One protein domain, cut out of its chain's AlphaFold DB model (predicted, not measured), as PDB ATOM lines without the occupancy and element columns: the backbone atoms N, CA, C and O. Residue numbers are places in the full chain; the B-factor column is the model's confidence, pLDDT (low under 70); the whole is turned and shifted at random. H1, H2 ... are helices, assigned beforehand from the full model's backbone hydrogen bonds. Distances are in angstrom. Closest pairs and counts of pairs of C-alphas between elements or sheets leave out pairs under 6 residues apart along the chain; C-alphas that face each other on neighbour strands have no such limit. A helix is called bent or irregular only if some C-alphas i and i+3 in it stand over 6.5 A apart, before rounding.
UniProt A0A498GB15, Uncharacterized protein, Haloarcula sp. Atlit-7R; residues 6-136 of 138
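What this domain is: This is residues 6 to 136 of the 138 residues of an uncharacterized protein of Haloarcula sp. Atlit-7R (UniProt A0A498GB15). A long bent helix, H1, runs along one side of a core of three helices, H2, H3 and H4, whose centres make a triangle and which cross one another at steep tilts. The first residues of H1, 6 to 11, stick out from one end, and a long loop, residues 64 to 79, joins H2 to H3. The printed part has 131 residues with four named helices, H1, H2, H3 and H4 in that order along the chain, and no named strand; the class is all helix. The whole is compact, with a radius of gyration of the C-alphas of 15.6 A, and elongated, spanning 45 by 29 by 28 A.

Where its parts are: Find C-alpha 6 at (1.097, 17.562, -52.467), where H1, residues 6 to 38, begins. By its hydrogen bonds it was assigned as one helix, but it is bent: C-alphas 23 and 26 are 6.9 A apart. Its arms are H1a, residues 6 to 23, 26.2 A long, and H1b, residues 26 to 38, 17.2 A long. H2, residues 43 to 63, is 30.4 A long. H3 runs 41.5 A from C-alpha 80 at (-8.118, 37.311, -47.231) to residue 108. H4, residues 111 to 135, covers 36.6 A and ends at C-alpha 135, (-25.192, 30.240, -31.433).

How they stand to each other: Start at H1, whose arms stand at a shallow tilt of 33 degrees, only just short of steep. With residues 19 to 23 alone, H1a touches H3; the closest C-alphas, Thr 23 and Ala 87, are 4.6 A apart. H1b and H2 form a helical hairpin, opposite ways at a shallow tilt of 7 degrees, closest at the C-alphas of Ile 31 and Leu 45, 6.8 A. Both arms are apart from H4. H2 touches H3 at a steep tilt of 45 degrees, with C-alphas Phe 48 and Thr 98 closest at 5.1 A. H2 touches H4 at a steep tilt of 42 degrees, closest at C-alphas Gly 54 and Val 119, 4.4 A. H3 and H4 form a helical hairpin at 37 degrees, only just steep; their closest C-alphas, Ala 101 and Ala 114, are 4.5 A apart. Look near residue 119 for a kink of 27 degrees in H4. Every O i to N i+4 pair is within hydrogen-bond range in H1b, H2 and H3, against 12 of 14 in H1a and 19 of 21 in H4.

The domain as a whole: The C-alphas of Thr 7 and Val 107 are the two farthest apart, 50.0 A. The printed part has no cut. The link from H2 to H3 is long, 16 residues; those from H1 to H2 and from H3 to H4 are tight. Mean pLDDT of the printed part is 76.8, and it is under 70 at residues 6 to 16, 62 to 77, 126 and 128 to 136.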
ATOM      1  N   GLY A   6      -0.013  16.631 -52.759       43.12
ATOM      2  CA  GLY A   6       1.097  17.562 -52.467       43.12
ATOM      3  C   GLY A   6       0.737  19.045 -52.659       43.12
ATOM      4  O   GLY A   6       1.206  19.894 -51.904       43.12
ATOM      5  N   THR A   7      -0.155  19.291 -53.623       47.91
ATOM      6  CA  THR A   7      -0.959  20.492 -53.915       47.91
ATOM      7  C   THR A   7      -1.402  21.320 -52.724       47.91
ATOM      8  O   THR A   7      -1.126  22.501 -52.554       47.91
ATOM      9  N   ASP A   8      -2.174  20.614 -51.916       53.47
ATOM     10  CA  ASP A   8      -3.115  21.197 -50.987       53.47
ATOM     11  C   ASP A   8      -2.390  21.507 -49.671       53.47
ATOM     12  O   ASP A   8      -2.416  22.629 -49.175       53.47
ATOM     13  N   TYR A   9      -1.598  20.559 -49.153       53.41
ATOM     14  CA  TYR A   9      -0.863  20.731 -47.893       53.41
ATOM     15  C   TYR A   9       0.171  21.864 -47.909       53.41
ATOM     16  O   TYR A   9       0.415  22.464 -46.857       53.41
ATOM     17  N   SER A  10       0.804  22.139 -49.053       54.62
ATOM     18  CA  SER A  10       1.789  23.221 -49.173       54.62
ATOM     19  C   SER A  10       1.110  24.586 -49.084       54.62
ATOM     20  O   SER A  10       1.485  25.383 -48.225       54.62
ATOM     21  N   VAL A  11       0.043  24.791 -49.859       53.09
ATOM     22  CA  VAL A  11      -0.794  25.998 -49.835       53.09
ATOM     23  C   VAL A  11      -1.421  26.196 -48.446       53.09
ATOM     24  O   VAL A  11      -1.401  27.298 -47.898       53.09
ATOM     25  N   PHE A  12      -1.884  25.123 -47.793       55.56
ATOM     26  CA  PHE A  12      -2.450  25.185 -46.436       55.56
ATOM     27  C   PHE A  12      -1.436  25.575 -45.353       55.56
ATOM     28  O   PHE A  12      -1.763  26.330 -44.427       55.56
ATOM     29  N   ARG A  13      -0.199  25.069 -45.443       61.25
ATOM     30  CA  ARG A  13       0.889  25.505 -44.555       61.25
ATOM     31  C   ARG A  13       1.235  26.966 -44.788       61.25
ATOM     32  O   ARG A  13       1.489  27.675 -43.818       61.25
ATOM     33  N   GLU A  14       1.219  27.401 -46.041       59.88
ATOM     34  CA  GLU A  14       1.534  28.772 -46.428       59.88
ATOM     35  C   GLU A  14       0.515  29.761 -45.845       59.88
ATOM     36  O   GLU A  14       0.911  30.705 -45.161       59.88
ATOM     37  N   PHE A  15      -0.788  29.482 -45.960       60.34
ATOM     38  CA  PHE A  15      -1.831  30.326 -45.362       60.34
ATOM     39  C   PHE A  15      -1.778  30.371 -43.829       60.34
ATOM     40  O   PHE A  15      -1.912  31.444 -43.246       60.34
ATOM     41  N   THR A  16      -1.518  29.242 -43.164       68.56
ATOM     42  CA  THR A  16      -1.396  29.206 -41.693       68.56
ATOM     43  C   THR A  16      -0.144  29.950 -41.212       68.56
ATOM     44  O   THR A  16      -0.181  30.641 -40.195       68.56
ATOM     45  N   ALA A  17       0.968  29.846 -41.946       70.44
ATOM     46  CA  ALA A  17       2.185  30.586 -41.635       70.44
ATOM     47  C   ALA A  17       1.982  32.095 -41.815       70.44
ATOM     48  O   ALA A  17       2.369  32.862 -40.937       70.44
ATOM     49  N   ILE A  18       1.334  32.523 -42.902       70.88
ATOM     50  CA  ILE A  18       1.013  33.935 -43.151       70.88
ATOM     51  C   ILE A  18       0.068  34.477 -42.075       70.88
ATOM     52  O   ILE A  18       0.294  35.574 -41.571       70.88
ATOM     53  N   GLU A  19      -0.944  33.707 -41.674       72.69
ATOM     54  CA  GLU A  19      -1.870  34.067 -40.596       72.69
ATOM     55  C   GLU A  19      -1.123  34.251 -39.267       72.69
ATOM     56  O   GLU A  19      -1.256  35.294 -38.629       72.69
ATOM     57  N   ILE A  20      -0.268  33.299 -38.872       75.38
ATOM     58  CA  ILE A  20       0.508  33.385 -37.624       75.38
ATOM     59  C   ILE A  20       1.523  34.529 -37.683       75.38
ATOM     60  O   ILE A  20       1.632  35.288 -36.725       75.38
ATOM     61  N   VAL A  21       2.254  34.695 -38.786       78.38
ATOM     62  CA  VAL A  21       3.245  35.774 -38.930       78.38
ATOM     63  C   VAL A  21       2.556  37.135 -38.945       78.38
ATOM     64  O   VAL A  21       2.954  38.023 -38.194       78.38
ATOM     65  N   GLY A  22       1.496  37.296 -39.737       72.88
ATOM     66  CA  GLY A  22       0.706  38.526 -39.796       72.88
ATOM     67  C   GLY A  22       0.061  38.874 -38.455       72.88
ATOM     68  O   GLY A  22      -0.041  40.048 -38.108       72.88
ATOM     69  N   THR A  23      -0.295  37.860 -37.668       75.19
ATOM     70  CA  THR A  23      -0.779  38.039 -36.299       75.19
ATOM     71  C   THR A  23       0.355  38.467 -35.369       75.19
ATOM     72  O   THR A  23       0.306  39.539 -34.784       75.19
ATOM     73  N   VAL A  24       1.394  37.647 -35.227       82.62
ATOM     74  CA  VAL A  24       2.370  37.749 -34.135       82.62
ATOM     75  C   VAL A  24       3.363  38.891 -34.349       82.62
ATOM     76  O   VAL A  24       3.767  39.539 -33.382       82.62
ATOM     77  N   LEU A  25       3.766  39.154 -35.595       84.69
ATOM     78  CA  LEU A  25       4.890  40.042 -35.897       84.69
ATOM     79  C   LEU A  25       4.661  41.500 -35.450       84.69
ATOM     80  O   LEU A  25       5.552  42.038 -34.788       84.69
ATOM     81  N   PRO A  26       3.517  42.158 -35.733       84.69
ATOM     82  CA  PRO A  26       3.317  43.553 -35.338       84.69
ATOM     83  C   PRO A  26       3.352  43.743 -33.818       84.69
ATOM     84  O   PRO A  26       4.000  44.664 -33.322       84.69
ATOM     85  N   VAL A  27       2.705  42.846 -33.069       87.06
ATOM     86  CA  VAL A  27       2.661  42.922 -31.603       87.06
ATOM     87  C   VAL A  27       4.015  42.565 -30.993       87.06
ATOM     88  O   VAL A  27       4.466  43.256 -30.082       87.06
ATOM     89  N   LEU A  28       4.714  41.565 -31.536       88.06
ATOM     90  CA  LEU A  28       6.072  41.229 -31.110       88.06
ATOM     91  C   LEU A  28       7.024  42.419 -31.280       88.06
ATOM     92  O   LEU A  28       7.770  42.743 -30.358       88.06
ATOM     93  N   LEU A  29       6.974  43.099 -32.430       89.19
ATOM     94  CA  LEU A  29       7.783  44.294 -32.680       89.19
ATOM     95  C   LEU A  29       7.452  45.410 -31.688       89.19
ATOM     96  O   LEU A  29       8.368  46.005 -31.123       89.19
ATOM     97  N   LEU A  30       6.167  45.659 -31.423       89.62
ATOM     98  CA  LEU A  30       5.749  46.649 -30.429       89.62
ATOM     99  C   LEU A  30       6.256  46.307 -29.026       89.62
ATOM    100  O   LEU A  30       6.754  47.195 -28.338       89.62
ATOM    101  N   ILE A  31       6.187  45.040 -28.609       87.75
ATOM    102  CA  ILE A  31       6.693  44.590 -27.305       87.75
ATOM    103  C   ILE A  31       8.218  44.759 -27.228       87.75
ATOM    104  O   ILE A  31       8.725  45.264 -26.224       87.75
ATOM    105  N   ILE A  32       8.955  44.393 -28.281       89.38
ATOM    106  CA  ILE A  32      10.417  44.555 -28.345       89.38
ATOM    107  C   ILE A  32      10.795  46.035 -28.253       89.38
ATOM    108  O   ILE A  32      11.608  46.410 -27.410       89.38
ATOM    109  N   VAL A  33      10.179  46.888 -29.076       92.31
ATOM    110  CA  VAL A  33      10.413  48.339 -29.060       92.31
ATOM    111  C   VAL A  33      10.065  48.919 -27.690       92.31
ATOM    112  O   VAL A  33      10.837  49.709 -27.152       92.31
ATOM    113  N   SER A  34       8.957  48.475 -27.092       88.75
ATOM    114  CA  SER A  34       8.538  48.900 -25.753       88.75
ATOM    115  C   SER A  34       9.570  48.531 -24.687       88.75
ATOM    116  O   SER A  34       9.934  49.346 -23.843       88.75
ATOM    117  N   THR A  35      10.104  47.315 -24.767       88.25
ATOM    118  CA  THR A  35      11.128  46.803 -23.846       88.25
ATOM    119  C   THR A  35      12.440  47.576 -23.979       88.25
ATOM    120  O   THR A  35      13.027  47.964 -22.971       88.25
ATOM    121  N   ILE A  36      12.882  47.854 -25.210       89.31
ATOM    122  CA  ILE A  36      14.152  48.546 -25.479       89.31
ATOM    123  C   ILE A  36      14.064  50.037 -25.141       89.31
ATOM    124  O   ILE A  36      14.951  50.565 -24.474       89.31
ATOM    125  N   LEU A  37      13.021  50.726 -25.611       93.12
ATOM    126  CA  LEU A  37      12.932  52.188 -25.526       93.12
ATOM    127  C   LEU A  37      12.306  52.685 -24.222       93.12
ATOM    128  O   LEU A  37      12.622  53.790 -23.788       93.12
ATOM    129  N   PHE A  38      11.431  51.892 -23.601       88.69
ATOM    130  CA  PHE A  38      10.657  52.310 -22.427       88.69
ATOM    131  C   PHE A  38      10.906  51.428 -21.197       88.69
ATOM    132  O   PHE A  38      10.179  51.533 -20.212       88.69
ATOM    133  N   SER A  39      11.931  50.565 -21.241       86.25
ATOM    134  CA  SER A  39      12.320  49.678 -20.131       86.25
ATOM    135  C   SER A  39      11.172  48.805 -19.621       86.25
ATOM    136  O   SER A  39      11.063  48.524 -18.426       86.25
ATOM    137  N   TRP A  40      10.294  48.383 -20.532       86.06
ATOM    138  CA  TRP A  40       9.202  47.485 -20.185       86.06
ATOM    139  C   TRP A  40       9.743  46.142 -19.670       86.06
ATOM    140  O   TRP A  40      10.820  45.724 -20.108       86.06
ATOM    141  N   PRO A  41       9.049  45.458 -18.738       88.31
ATOM    142  CA  PRO A  41       9.582  44.245 -18.137       88.31
ATOM    143  C   PRO A  41       9.860  43.171 -19.199       88.31
ATOM    144  O   PRO A  41       8.960  42.827 -19.969       88.31
ATOM    145  N   PRO A  42      11.064  42.572 -19.232       87.75
ATOM    146  CA  PRO A  42      11.394  41.543 -20.218       87.75
ATOM    147  C   PRO A  42      10.559  40.265 -20.036       87.75
ATOM    148  O   PRO A  42      10.440  39.469 -20.966       87.75
ATOM    149  N   THR A  43       9.938  40.073 -18.866       90.38
ATOM    150  CA  THR A  43       8.976  38.994 -18.596       90.38
ATOM    151  C   THR A  43       7.770  39.044 -19.531       90.38
ATOM    152  O   THR A  43       7.271  37.991 -19.924       90.38
ATOM    153  N   VAL A  44       7.374  40.234 -19.994       90.19
ATOM    154  CA  VAL A  44       6.280  40.423 -20.960       90.19
ATOM    155  C   VAL A  44       6.561  39.674 -22.268       90.19
ATOM    156  O   VAL A  44       5.659  39.030 -22.804       90.19
ATOM    157  N   LEU A  45       7.811  39.666 -22.755       89.81
ATOM    158  CA  LEU A  45       8.187  38.866 -23.931       89.81
ATOM    159  C   LEU A  45       8.029  37.365 -23.676       89.81
ATOM    160  O   LEU A  45       7.608  36.634 -24.575       89.81
ATOM    161  N   ALA A  46       8.380  36.898 -22.475       90.50
ATOM    162  CA  ALA A  46       8.255  35.489 -22.119       90.50
ATOM    163  C   ALA A  46       6.782  35.056 -22.119       90.50
ATOM    164  O   ALA A  46       6.444  34.053 -22.748       90.50
ATOM    165  N   TRP A  47       5.890  35.841 -21.510       92.69
ATOM    166  CA  TRP A  47       4.457  35.529 -21.478       92.69
ATOM    167  C   TRP A  47       3.811  35.595 -22.854       92.69
ATOM    168  O   TRP A  47       3.042  34.701 -23.209       92.69
ATOM    169  N   PHE A  48       4.181  36.595 -23.653       91.00
ATOM    170  CA  PHE A  48       3.735  36.681 -25.037       91.00
ATOM    171  C   PHE A  48       4.181  35.454 -25.842       91.00
ATOM    172  O   PHE A  48       3.371  34.846 -26.539       91.00
ATOM    173  N   SER A  49       5.431  35.011 -25.676       89.19
ATOM    174  CA  SER A  49       5.949  33.804 -26.334       89.19
ATOM    175  C   SER A  49       5.221  32.530 -25.883       89.19
ATOM    176  O   SER A  49       4.919  31.671 -26.714       89.19
ATOM    177  N   CYS A  50       4.881  32.412 -24.595       89.94
ATOM    178  CA  CYS A  50       4.033  31.330 -24.085       89.94
ATOM    179  C   CYS A  50       2.649  31.340 -24.749       89.94
ATOM    180  O   CYS A  50       2.177  30.294 -25.200       89.94
ATOM    181  N   GLY A  51       2.027  32.517 -24.864       88.19
ATOM    182  CA  GLY A  51       0.752  32.687 -25.559       88.19
ATOM    183  C   GLY A  51       0.823  32.280 -27.028       88.19
ATOM    184  O   GLY A  51      -0.050  31.552 -27.499       88.19
ATOM    185  N   VAL A  52       1.888  32.670 -27.738       88.56
ATOM    186  CA  VAL A  52       2.125  32.261 -29.133       88.56
ATOM    187  C   VAL A  52       2.242  30.741 -29.238       88.56
ATOM    188  O   VAL A  52       1.620  30.142 -30.113       88.56
ATOM    189  N   GLY A  53       2.973  30.097 -28.324       87.00
ATOM    190  CA  GLY A  53       3.055  28.636 -28.259       87.00
ATOM    191  C   GLY A  53       1.687  27.975 -28.068       87.00
ATOM    192  O   GLY A  53       1.352  27.034 -28.788       87.00
ATOM    193  N   GLY A  54       0.867  28.503 -27.153       85.19
ATOM    194  CA  GLY A  54      -0.509  28.043 -26.943       85.19
ATOM    195  C   GLY A  54      -1.386  28.210 -28.186       85.19
ATOM    196  O   GLY A  54      -2.072  27.271 -28.586       85.19
ATOM    197  N   LEU A  55      -1.308  29.365 -28.850       84.69
ATOM    198  CA  LEU A  55      -2.044  29.647 -30.082       84.69
ATOM    199  C   LEU A  55      -1.641  28.706 -31.227       84.69
ATOM    200  O   LEU A  55      -2.510  28.182 -31.921       84.69
ATOM    201  N   ILE A  56      -0.343  28.448 -31.407       83.69
ATOM    202  CA  ILE A  56       0.149  27.500 -32.418       83.69
ATOM    203  C   ILE A  56      -0.415  26.103 -32.151       83.69
ATOM    204  O   ILE A  56      -0.892  25.453 -33.080       83.69
ATOM    205  N   LEU A  57      -0.401  25.648 -30.893       81.12
ATOM    206  CA  LEU A  57      -0.970  24.351 -30.519       81.12
ATOM    207  C   LEU A  57      -2.475  24.291 -30.796       81.12
ATOM    208  O   LEU A  57      -2.949  23.291 -31.333       81.12
ATOM    209  N   VAL A  58      -3.218  25.353 -30.484       78.00
ATOM    210  CA  VAL A  58      -4.650  25.462 -30.798       78.00
ATOM    211  C   VAL A  58      -4.894  25.344 -32.300       78.00
ATOM    212  O   VAL A  58      -5.653  24.477 -32.729       78.00
ATOM    213  N   ILE A  59      -4.240  26.181 -33.105       76.38
ATOM    214  CA  ILE A  59      -4.436  26.198 -34.559       76.38
ATOM    215  C   ILE A  59      -4.048  24.845 -35.160       76.38
ATOM    216  O   ILE A  59      -4.747  24.320 -36.026       76.38
ATOM    217  N   TRP A  60      -2.950  24.256 -34.686       75.25
ATOM    218  CA  TRP A  60      -2.474  22.968 -35.172       75.25
ATOM    219  C   TRP A  60      -3.431  21.825 -34.825       75.25
ATOM    220  O   TRP A  60      -3.728  21.002 -35.688       75.25
ATOM    221  N   THR A  61      -3.952  21.789 -33.595       71.75
ATOM    222  CA  THR A  61      -4.887  20.742 -33.148       71.75
ATOM    223  C   THR A  61      -6.274  20.887 -33.770       71.75
ATOM    224  O   THR A  61      -6.817  19.887 -34.227       71.75
ATOM    225  N   GLY A  62      -6.811  22.105 -33.879       65.81
ATOM    226  CA  GLY A  62      -8.107  22.364 -34.521       65.81
ATOM    227  C   GLY A  62      -8.108  22.168 -36.043       65.81
ATOM    228  O   GLY A  62      -9.161  22.036 -36.656       65.81
ATOM    229  N   ARG A  63      -6.931  22.130 -36.686       68.06
ATOM    230  CA  ARG A  63      -6.798  21.898 -38.137       68.06
ATOM    231  C   ARG A  63      -6.239  20.516 -38.488       68.06
ATOM    232  O   ARG A  63      -6.137  20.200 -39.674       68.06
ATOM    233  N   ALA A  64      -5.889  19.688 -37.500       60.31
ATOM    234  CA  ALA A  64      -5.365  18.346 -37.727       60.31
ATOM    235  C   ALA A  64      -6.470  17.407 -38.262       60.31
ATOM    236  O   ALA A  64      -7.454  17.168 -37.567       60.31
ATOM    237  N   PRO A  65      -6.316  16.811 -39.463       49.81
ATOM    238  CA  PRO A  65      -7.364  16.005 -40.104       49.81
ATOM    239  C   PRO A  65      -7.682  14.681 -39.387       49.81
ATOM    240  O   PRO A  65      -8.672  14.034 -39.709       49.81
ATOM    241  N   THR A  66      -6.850  14.253 -38.437       47.66
ATOM    242  CA  THR A  66      -6.959  12.958 -37.744       47.66
ATOM    243  C   THR A  66      -7.500  13.045 -36.325       47.66
ATOM    244  O   THR A  66      -7.796  12.008 -35.736       47.66
ATOM    245  N   ILE A  67      -7.636  14.244 -35.760       45.31
ATOM    246  CA  ILE A  67      -8.111  14.407 -34.390       45.31
ATOM    247  C   ILE A  67      -9.394  15.227 -34.451       45.31
ATOM    248  O   ILE A  67      -9.356  16.449 -34.377       45.31
ATOM    249  N   SER A  68     -10.541  14.552 -34.588       41.44
ATOM    250  CA  SER A  68     -11.853  15.181 -34.397       41.44
ATOM    251  C   SER A  68     -12.054  15.468 -32.906       41.44
ATOM    252  O   SER A  68     -12.906  14.882 -32.234       41.44
ATOM    253  N   VAL A  69     -11.216  16.336 -32.340       47.03
ATOM    254  CA  VAL A  69     -11.556  16.964 -31.075       47.03
ATOM    255  C   VAL A  69     -12.620  17.988 -31.440       47.03
ATOM    256  O   VAL A  69     -12.310  19.131 -31.749       47.03
ATOM    257  N   THR A  70     -13.885  17.576 -31.376       49.88
ATOM    258  CA  THR A  70     -15.106  18.403 -31.510       49.88
ATOM    259  C   THR A  70     -15.137  19.639 -30.599       49.88
ATOM    260  O   THR A  70     -16.114  20.376 -30.557       49.88
ATOM    261  N   VAL A  71     -14.076  19.868 -29.826       50.31
ATOM    262  CA  VAL A  71     -13.916  20.948 -28.864       50.31
ATOM    263  C   VAL A  71     -13.321  22.205 -29.515       50.31
ATOM    264  O   VAL A  71     -13.405  23.257 -28.889       50.31
ATOM    265  N   LEU A  72     -12.729  22.131 -30.722       55.22
ATOM    266  CA  LEU A  72     -12.064  23.287 -31.343       55.22
ATOM    267  C   LEU A  72     -12.043  23.270 -32.891       55.22
ATOM    268  O   LEU A  72     -10.987  23.364 -33.509       55.22
ATOM    269  N   ASP A  73     -13.212  23.244 -33.536       58.19
ATOM    270  CA  ASP A  73     -13.329  23.480 -34.989       58.19
ATOM    271  C   ASP A  73     -13.267  24.985 -35.295       58.19
ATOM    272  O   ASP A  73     -14.281  25.679 -35.384       58.19
ATOM    273  N   TRP A  74     -12.059  25.558 -35.324       64.25
ATOM    274  CA  TRP A  74     -11.912  26.978 -35.666       64.25
ATOM    275  C   TRP A  74     -12.052  27.138 -37.178       64.25
ATOM    276  O   TRP A  74     -11.368  26.408 -37.906       64.25
ATOM    277  N   PRO A  75     -12.891  28.076 -37.663       60.62
ATOM    278  CA  PRO A  75     -13.093  28.272 -39.089       60.62
ATOM    279  C   PRO A  75     -11.755  28.435 -39.805       60.62
ATOM    280  O   PRO A  75     -10.883  29.213 -39.397       60.62
ATOM    281  N   ARG A  76     -11.573  27.661 -40.873       69.56
ATOM    282  CA  ARG A  76     -10.429  27.854 -41.759       69.56
ATOM    283  C   ARG A  76     -10.683  29.143 -42.540       69.56
ATOM    284  O   ARG A  76     -11.798  29.319 -43.016       69.56
ATOM    285  N   PRO A  77      -9.701  30.049 -42.652       67.31
ATOM    286  CA  PRO A  77      -9.886  31.243 -43.461       67.31
ATOM    287  C   PRO A  77     -10.050  30.833 -44.929       67.31
ATOM    288  O   PRO A  77      -9.181  30.156 -45.479       67.31
ATOM    289  N   GLU A  78     -11.160  31.228 -45.549       70.19
ATOM    290  CA  GLU A  78     -11.451  30.955 -46.965       70.19
ATOM    291  C   GLU A  78     -11.159  32.181 -47.841       70.19
ATOM    292  O   GLU A  78     -10.952  32.067 -49.051       70.19
ATOM    293  N   SER A  79     -11.080  33.362 -47.223       71.81
ATOM    294  CA  SER A  79     -10.770  34.629 -47.873       71.81
ATOM    295  C   SER A  79      -9.663  35.406 -47.151       71.81
ATOM    296  O   SER A  79      -9.372  35.199 -45.973       71.81
ATOM    297  N   GLY A  80      -9.068  36.380 -47.848       72.19
ATOM    298  CA  GLY A  80      -8.118  37.311 -47.231       72.19
ATOM    299  C   GLY A  80      -8.730  38.157 -46.105       72.19
ATOM    300  O   GLY A  80      -8.020  38.536 -45.178       72.19
ATOM    301  N   ALA A  81     -10.041  38.419 -46.147       73.56
ATOM    302  CA  ALA A  81     -10.743  39.127 -45.077       73.56
ATOM    303  C   ALA A  81     -10.811  38.282 -43.794       73.56
ATOM    304  O   ALA A  81     -10.564  38.805 -42.707       73.56
ATOM    305  N   ASP A  82     -11.041  36.972 -43.922       72.56
ATOM    306  CA  ASP A  82     -11.074  36.049 -42.779       72.56
ATOM    307  C   ASP A  82      -9.708  35.958 -42.093       72.56
ATOM    308  O   ASP A  82      -9.630  35.913 -40.867       72.56
ATOM    309  N   ILE A  83      -8.620  36.018 -42.871       73.12
ATOM    310  CA  ILE A  83      -7.251  36.070 -42.333       73.12
ATOM    311  C   ILE A  83      -7.071  37.307 -41.447       73.12
ATOM    312  O   ILE A  83      -6.505  37.206 -40.360       73.12
ATOM    313  N   VAL A  84      -7.563  38.469 -41.883       75.88
ATOM    314  CA  VAL A  84      -7.456  39.716 -41.110       75.88
ATOM    315  C   VAL A  84      -8.281  39.638 -39.826       75.88
ATOM    316  O   VAL A  84      -7.787  40.011 -38.763       75.88
ATOM    317  N   ILE A  85      -9.511  39.124 -39.898       77.25
ATOM    318  CA  ILE A  85     -10.388  38.973 -38.727       77.25
ATOM    319  C   ILE A  85      -9.761  38.015 -37.710       77.25
ATOM    320  O   ILE A  85      -9.653  38.357 -36.528       77.25
ATOM    321  N   ASN A  86      -9.279  36.859 -38.171       78.00
ATOM    322  CA  ASN A  86      -8.575  35.900 -37.326       78.00
ATOM    323  C   ASN A  86      -7.328  36.527 -36.698       78.00
ATOM    324  O   ASN A  86      -7.125  36.400 -35.491       78.00
ATOM    325  N   ALA A  87      -6.534  37.271 -37.473       77.62
ATOM    326  CA  ALA A  87      -5.336  37.926 -36.961       77.62
ATOM    327  C   ALA A  87      -5.644  38.977 -35.884       77.62
ATOM    328  O   ALA A  87      -4.913  39.085 -34.897       77.62
ATOM    329  N   ILE A  88      -6.737  39.734 -36.025       79.88
ATOM    330  CA  ILE A  88      -7.194  40.677 -34.993       79.88
ATOM    331  C   ILE A  88      -7.619  39.915 -33.732       79.88
ATOM    332  O   ILE A  88      -7.191  40.270 -32.630       79.88
ATOM    333  N   ALA A  89      -8.418  38.856 -33.883       80.12
ATOM    334  CA  ALA A  89      -8.894  38.051 -32.761       80.12
ATOM    335  C   ALA A  89      -7.729  37.413 -31.990       80.12
ATOM    336  O   ALA A  89      -7.634  37.555 -30.769       80.12
ATOM    337  N   TYR A  90      -6.799  36.772 -32.695       83.31
ATOM    338  CA  TYR A  90      -5.625  36.145 -32.095       83.31
ATOM    339  C   TYR A  90      -4.717  37.160 -31.397       83.31
ATOM    340  O   TYR A  90      -4.239  36.892 -30.297       83.31
ATOM    341  N   ASN A  91      -4.507  38.341 -31.982       84.38
ATOM    342  CA  ASN A  91      -3.735  39.392 -31.324       84.38
ATOM    343  C   ASN A  91      -4.393  39.876 -30.037       84.38
ATOM    344  O   ASN A  91      -3.711  40.007 -29.021       84.38
ATOM    345  N   GLY A  92      -5.711  40.096 -30.054       83.75
ATOM    346  CA  GLY A  92      -6.456  40.468 -28.852       83.75
ATOM    347  C   GLY A  92      -6.259  39.447 -27.731       83.75
ATOM    348  O   GLY A  92      -5.936  39.811 -26.601       83.75
ATOM    349  N   VAL A  93      -6.352  38.162 -28.068       86.00
ATOM    350  CA  VAL A  93      -6.110  37.051 -27.141       86.00
ATOM    351  C   VAL A  93      -4.693  37.041 -26.592       86.00
ATOM    352  O   VAL A  93      -4.512  36.905 -25.384       86.00
ATOM    353  N   LEU A  94      -3.688  37.166 -27.460       88.62
ATOM    354  CA  LEU A  94      -2.286  37.131 -27.056       88.62
ATOM    355  C   LEU A  94      -1.947  38.302 -26.136       88.62
ATOM    356  O   LEU A  94      -1.299  38.103 -25.108       88.62
ATOM    357  N   VAL A  95      -2.419  39.507 -26.461       88.81
ATOM    358  CA  VAL A  95      -2.207  40.701 -25.634       88.81
ATOM    359  C   VAL A  95      -2.900  40.548 -24.282       88.81
ATOM    360  O   VAL A  95      -2.257  40.740 -23.251       88.81
ATOM    361  N   LEU A  96      -4.172  40.136 -24.257       88.50
ATOM    362  CA  LEU A  96      -4.899  39.898 -23.005       88.50
ATOM    363  C   LEU A  96      -4.226  38.812 -22.157       88.50
ATOM    364  O   LEU A  96      -4.017  39.013 -20.963       88.50
ATOM    365  N   GLY A  97      -3.826  37.694 -22.767       89.94
ATOM    366  CA  GLY A  97      -3.106  36.608 -22.094       89.94
ATOM    367  C   GLY A  97      -1.789  37.071 -21.493       89.94
ATOM    368  O   GLY A  97      -1.493  36.747 -20.347       89.94
ATOM    369  N   THR A  98      -1.045  37.893 -22.228       91.31
ATOM    370  CA  THR A  98       0.223  38.476 -21.773       91.31
ATOM    371  C   THR A  98       0.016  39.390 -20.568       91.31
ATOM    372  O   THR A  98       0.733  39.266 -19.577       91.31
ATOM    373  N   VAL A  99      -0.986  40.274 -20.616       91.50
ATOM    374  CA  VAL A  99      -1.298  41.192 -19.509       91.50
ATOM    375  C   VAL A  99      -1.740  40.423 -18.263       91.50
ATOM    376  O   VAL A  99      -1.251  40.698 -17.171       91.50
ATOM    377  N   ILE A 100      -2.628  39.435 -18.408       92.12
ATOM    378  CA  ILE A 100      -3.105  38.640 -17.268       92.12
ATOM    379  C   ILE A 100      -1.963  37.794 -16.690       92.12
ATOM    380  O   ILE A 100      -1.816  37.733 -15.471       92.12
ATOM    381  N   ALA A 101      -1.127  37.181 -17.533       92.38
ATOM    382  CA  ALA A 101       0.045  36.432 -17.085       92.38
ATOM    383  C   ALA A 101       1.031  37.322 -16.314       92.38
ATOM    384  O   ALA A 101       1.521  36.910 -15.264       92.38
ATOM    385  N   GLU A 102       1.262  38.555 -16.773       93.06
ATOM    386  CA  GLU A 102       2.103  39.518 -16.058       93.06
ATOM    387  C   GLU A 102       1.486  39.904 -14.705       93.06
ATOM    388  O   GLU A 102       2.188  39.900 -13.700       93.06
ATOM    389  N   ILE A 103       0.171  40.140 -14.624       93.12
ATOM    390  CA  ILE A 103      -0.508  40.392 -13.338       93.12
ATOM    391  C   ILE A 103      -0.330  39.200 -12.387       93.12
ATOM    392  O   ILE A 103       0.028  39.374 -11.222       93.12
ATOM    393  N   VAL A 104      -0.553  37.979 -12.878       93.12
ATOM    394  CA  VAL A 104      -0.388  36.746 -12.095       93.12
ATOM    395  C   VAL A 104       1.051  36.597 -11.614       93.12
ATOM    396  O   VAL A 104       1.269  36.254 -10.450       93.12
ATOM    397  N   TRP A 105       2.027  36.885 -12.473       94.50
ATOM    398  CA  TRP A 105       3.440  36.894 -12.116       94.50
ATOM    399  C   TRP A 105       3.735  37.907 -11.005       94.50
ATOM    400  O   TRP A 105       4.314  37.530  -9.989       94.50
ATOM    401  N   GLN A 106       3.279  39.151 -11.148       93.12
ATOM    402  CA  GLN A 106       3.524  40.217 -10.170       93.12
ATOM    403  C   GLN A 106       2.884  39.931  -8.804       93.12
ATOM    404  O   GLN A 106       3.454  40.274  -7.771       93.12
ATOM    405  N   VAL A 107       1.719  39.276  -8.777       94.50
ATOM    406  CA  VAL A 107       1.008  38.963  -7.525       94.50
ATOM    407  C   VAL A 107       1.543  37.698  -6.854       94.50
ATOM    408  O   VAL A 107       1.679  37.658  -5.633       94.50
ATOM    409  N   SER A 108       1.806  36.643  -7.627       93.06
ATOM    410  CA  SER A 108       2.110  35.314  -7.075       93.06
ATOM    411  C   SER A 108       3.590  34.957  -7.097       93.06
ATOM    412  O   SER A 108       4.006  34.063  -6.362       93.06
ATOM    413  N   THR A 109       4.385  35.590  -7.965       90.19
ATOM    414  CA  THR A 109       5.762  35.189  -8.311       90.19
ATOM    415  C   THR A 109       5.893  33.720  -8.747       90.19
ATOM    416  O   THR A 109       6.981  33.145  -8.759       90.19
ATOM    417  N   ALA A 110       4.783  33.082  -9.135       91.00
ATOM    418  CA  ALA A 110       4.758  31.699  -9.587       91.00
ATOM    419  C   ALA A 110       4.902  31.645 -11.113       91.00
ATOM    420  O   ALA A 110       3.925  31.786 -11.851       91.00
ATOM    421  N   VAL A 111       6.128  31.391 -11.590       90.19
ATOM    422  CA  VAL A 111       6.459  31.326 -13.031       90.19
ATOM    423  C   VAL A 111       5.538  30.362 -13.776       90.19
ATOM    424  O   VAL A 111       4.988  30.704 -14.817       90.19
ATOM    425  N   LEU A 112       5.347  29.158 -13.224       91.44
ATOM    426  CA  LEU A 112       4.534  28.126 -13.861       91.44
ATOM    427  C   LEU A 112       3.076  28.579 -14.003       91.44
ATOM    428  O   LEU A 112       2.468  28.352 -15.041       91.44
ATOM    429  N   LEU A 113       2.529  29.251 -12.989       89.62
ATOM    430  CA  LEU A 113       1.149  29.726 -13.016       89.62
ATOM    431  C   LEU A 113       0.962  30.816 -14.079       89.62
ATOM    432  O   LEU A 113       0.028  30.732 -14.872       89.62
ATOM    433  N   ALA A 114       1.876  31.790 -14.144       89.31
ATOM    434  CA  ALA A 114       1.859  32.837 -15.166       89.31
ATOM    435  C   ALA A 114       1.994  32.256 -16.586       89.31
ATOM    436  O   ALA A 114       1.222  32.608 -17.480       89.31
ATOM    437  N   ALA A 115       2.908  31.300 -16.779       87.94
ATOM    438  CA  ALA A 115       3.090  30.618 -18.057       87.94
ATOM    439  C   ALA A 115       1.837  29.835 -18.478       87.94
ATOM    440  O   ALA A 115       1.407  29.937 -19.626       87.94
ATOM    441  N   LEU A 116       1.217  29.091 -17.552       88.25
ATOM    442  CA  LEU A 116      -0.017  28.350 -17.823       88.25
ATOM    443  C   LEU A 116      -1.151  29.299 -18.210       88.25
ATOM    444  O   LEU A 116      -1.850  29.032 -19.179       88.25
ATOM    445  N   VAL A 117      -1.306  30.427 -17.518       87.50
ATOM    446  CA  VAL A 117      -2.307  31.444 -17.874       87.50
ATOM    447  C   VAL A 117      -2.071  31.977 -19.288       87.50
ATOM    448  O   VAL A 117      -3.013  32.018 -20.078       87.50
ATOM    449  N   GLY A 118      -0.822  32.297 -19.638       83.31
ATOM    450  CA  GLY A 118      -0.462  32.723 -20.992       83.31
ATOM    451  C   GLY A 118      -0.806  31.677 -22.059       83.31
ATOM    452  O   GLY A 118      -1.344  32.028 -23.105       83.31
ATOM    453  N   VAL A 119      -0.562  30.391 -21.783       83.75
ATOM    454  CA  VAL A 119      -0.846  29.278 -22.710       83.75
ATOM    455  C   VAL A 119      -2.340  28.958 -22.812       83.75
ATOM    456  O   VAL A 119      -2.819  28.696 -23.912       83.75
ATOM    457  N   PHE A 120      -3.080  28.949 -21.700       83.44
ATOM    458  CA  PHE A 120      -4.475  28.491 -21.652       83.44
ATOM    459  C   PHE A 120      -5.491  29.550 -22.078       83.44
ATOM    460  O   PHE A 120      -6.572  29.181 -22.545       83.44
ATOM    461  N   LEU A 121      -5.178  30.846 -21.953       78.69
ATOM    462  CA  LEU A 121      -6.107  31.900 -22.373       78.69
ATOM    463  C   LEU A 121      -6.479  31.796 -23.870       78.69
ATOM    464  O   LEU A 121      -7.670  31.885 -24.173       78.69
ATOM    465  N   PRO A 122      -5.533  31.518 -24.794       72.25
ATOM    466  CA  PRO A 122      -5.855  31.212 -26.185       72.25
ATOM    467  C   PRO A 122      -6.834  30.059 -26.390       72.25
ATOM    468  O   PRO A 122      -7.790  30.205 -27.151       72.25
ATOM    469  N   PHE A 123      -6.648  28.943 -25.680       73.81
ATOM    470  CA  PHE A 123      -7.566  27.801 -25.754       73.81
ATOM    471  C   PHE A 123      -8.971  28.180 -25.290       73.81
ATOM    472  O   PHE A 123      -9.959  27.851 -25.946       73.81
ATOM    473  N   TRP A 124      -9.066  28.869 -24.150       75.88
ATOM    474  CA  TRP A 124     -10.349  29.258 -23.577       75.88
ATOM    475  C   TRP A 124     -11.088  30.240 -24.488       75.88
ATOM    476  O   TRP A 124     -12.258  30.021 -24.795       75.88
ATOM    477  N   PHE A 125     -10.416  31.287 -24.962       74.69
ATOM    478  CA  PHE A 125     -11.064  32.346 -25.729       74.69
ATOM    479  C   PHE A 125     -11.553  31.872 -27.098       74.69
ATOM    480  O   PHE A 125     -12.691  32.155 -27.469       74.69
ATOM    481  N   LEU A 126     -10.741  31.099 -27.826       69.00
ATOM    482  CA  LEU A 126     -11.133  30.585 -29.141       69.00
ATOM    483  C   LEU A 126     -12.304  29.606 -29.037       69.00
ATOM    484  O   LEU A 126     -13.248  29.692 -29.820       69.00
ATOM    485  N   LYS A 127     -12.327  28.772 -27.992       70.12
ATOM    486  CA  LYS A 127     -13.490  27.932 -27.690       70.12
ATOM    487  C   LYS A 127     -14.762  28.757 -27.435       70.12
ATOM    488  O   LYS A 127     -15.844  28.374 -27.871       70.12
ATOM    489  N   HIS A 128     -14.661  29.878 -26.719       69.19
ATOM    490  CA  HIS A 128     -15.835  30.699 -26.398       69.19
ATOM    491  C   HIS A 128     -16.308  31.544 -27.584       69.19
ATOM    492  O   HIS A 128     -17.517  31.697 -27.752       69.19
ATOM    493  N   ILE A 129     -15.408  32.033 -28.446       68.50
ATOM    494  CA  ILE A 129     -15.837  32.689 -29.689       68.50
ATOM    495  C   ILE A 129     -16.559  31.704 -30.601       68.50
ATOM    496  O   ILE A 129     -17.584  32.082 -31.153       68.50
ATOM    497  N   GLN A 130     -16.099  30.456 -30.727       64.50
ATOM    498  CA  GLN A 130     -16.848  29.442 -31.483       64.50
ATOM    499  C   GLN A 130     -18.267  29.297 -30.942       64.50
ATOM    500  O   GLN A 130     -19.225  29.369 -31.702       64.50
ATOM    501  N   PHE A 131     -18.412  29.162 -29.624       64.06
ATOM    502  CA  PHE A 131     -19.730  29.057 -29.010       64.06
ATOM    503  C   PHE A 131     -20.630  30.256 -29.354       64.06
ATOM    504  O   PHE A 131     -21.793  30.067 -29.687       64.06
ATOM    505  N   ILE A 132     -20.098  31.481 -29.332       62.88
ATOM    506  CA  ILE A 132     -20.862  32.696 -29.656       62.88
ATOM    507  C   ILE A 132     -21.178  32.786 -31.154       62.88
ATOM    508  O   ILE A 132     -22.318  33.058 -31.517       62.88
ATOM    509  N   ALA A 133     -20.196  32.537 -32.021       59.84
ATOM    510  CA  ALA A 133     -20.345  32.625 -33.472       59.84
ATOM    511  C   ALA A 133     -21.318  31.573 -34.028       59.84
ATOM    512  O   ALA A 133     -22.014  31.837 -35.003       59.84
ATOM    513  N   PHE A 134     -21.399  30.400 -33.392       60.56
ATOM    514  CA  PHE A 134     -22.282  29.311 -33.812       60.56
ATOM    515  C   PHE A 134     -23.616  29.254 -33.048       60.56
ATOM    516  O   PHE A 134     -24.461  28.432 -33.387       60.56
ATOM    517  N   MET A 135     -23.868  30.137 -32.072       53.41
ATOM    518  CA  MET A 135     -25.192  30.240 -31.433       53.41
ATOM    519  C   MET A 135     -26.254  30.894 -32.332       53.41
ATOM    520  O   MET A 135     -27.435  30.644 -32.129       53.41
ATOM    521  N   ASP A 136     -25.856  31.697 -33.323       47.34
ATOM    522  CA  ASP A 136     -26.776  32.452 -34.198       47.34
ATOM    523  C   ASP A 136     -27.205  31.673 -35.461       47.34
ATOM    524  O   ASP A 136     -27.863  32.202 -36.350       47.34
TER     525      ASP A 136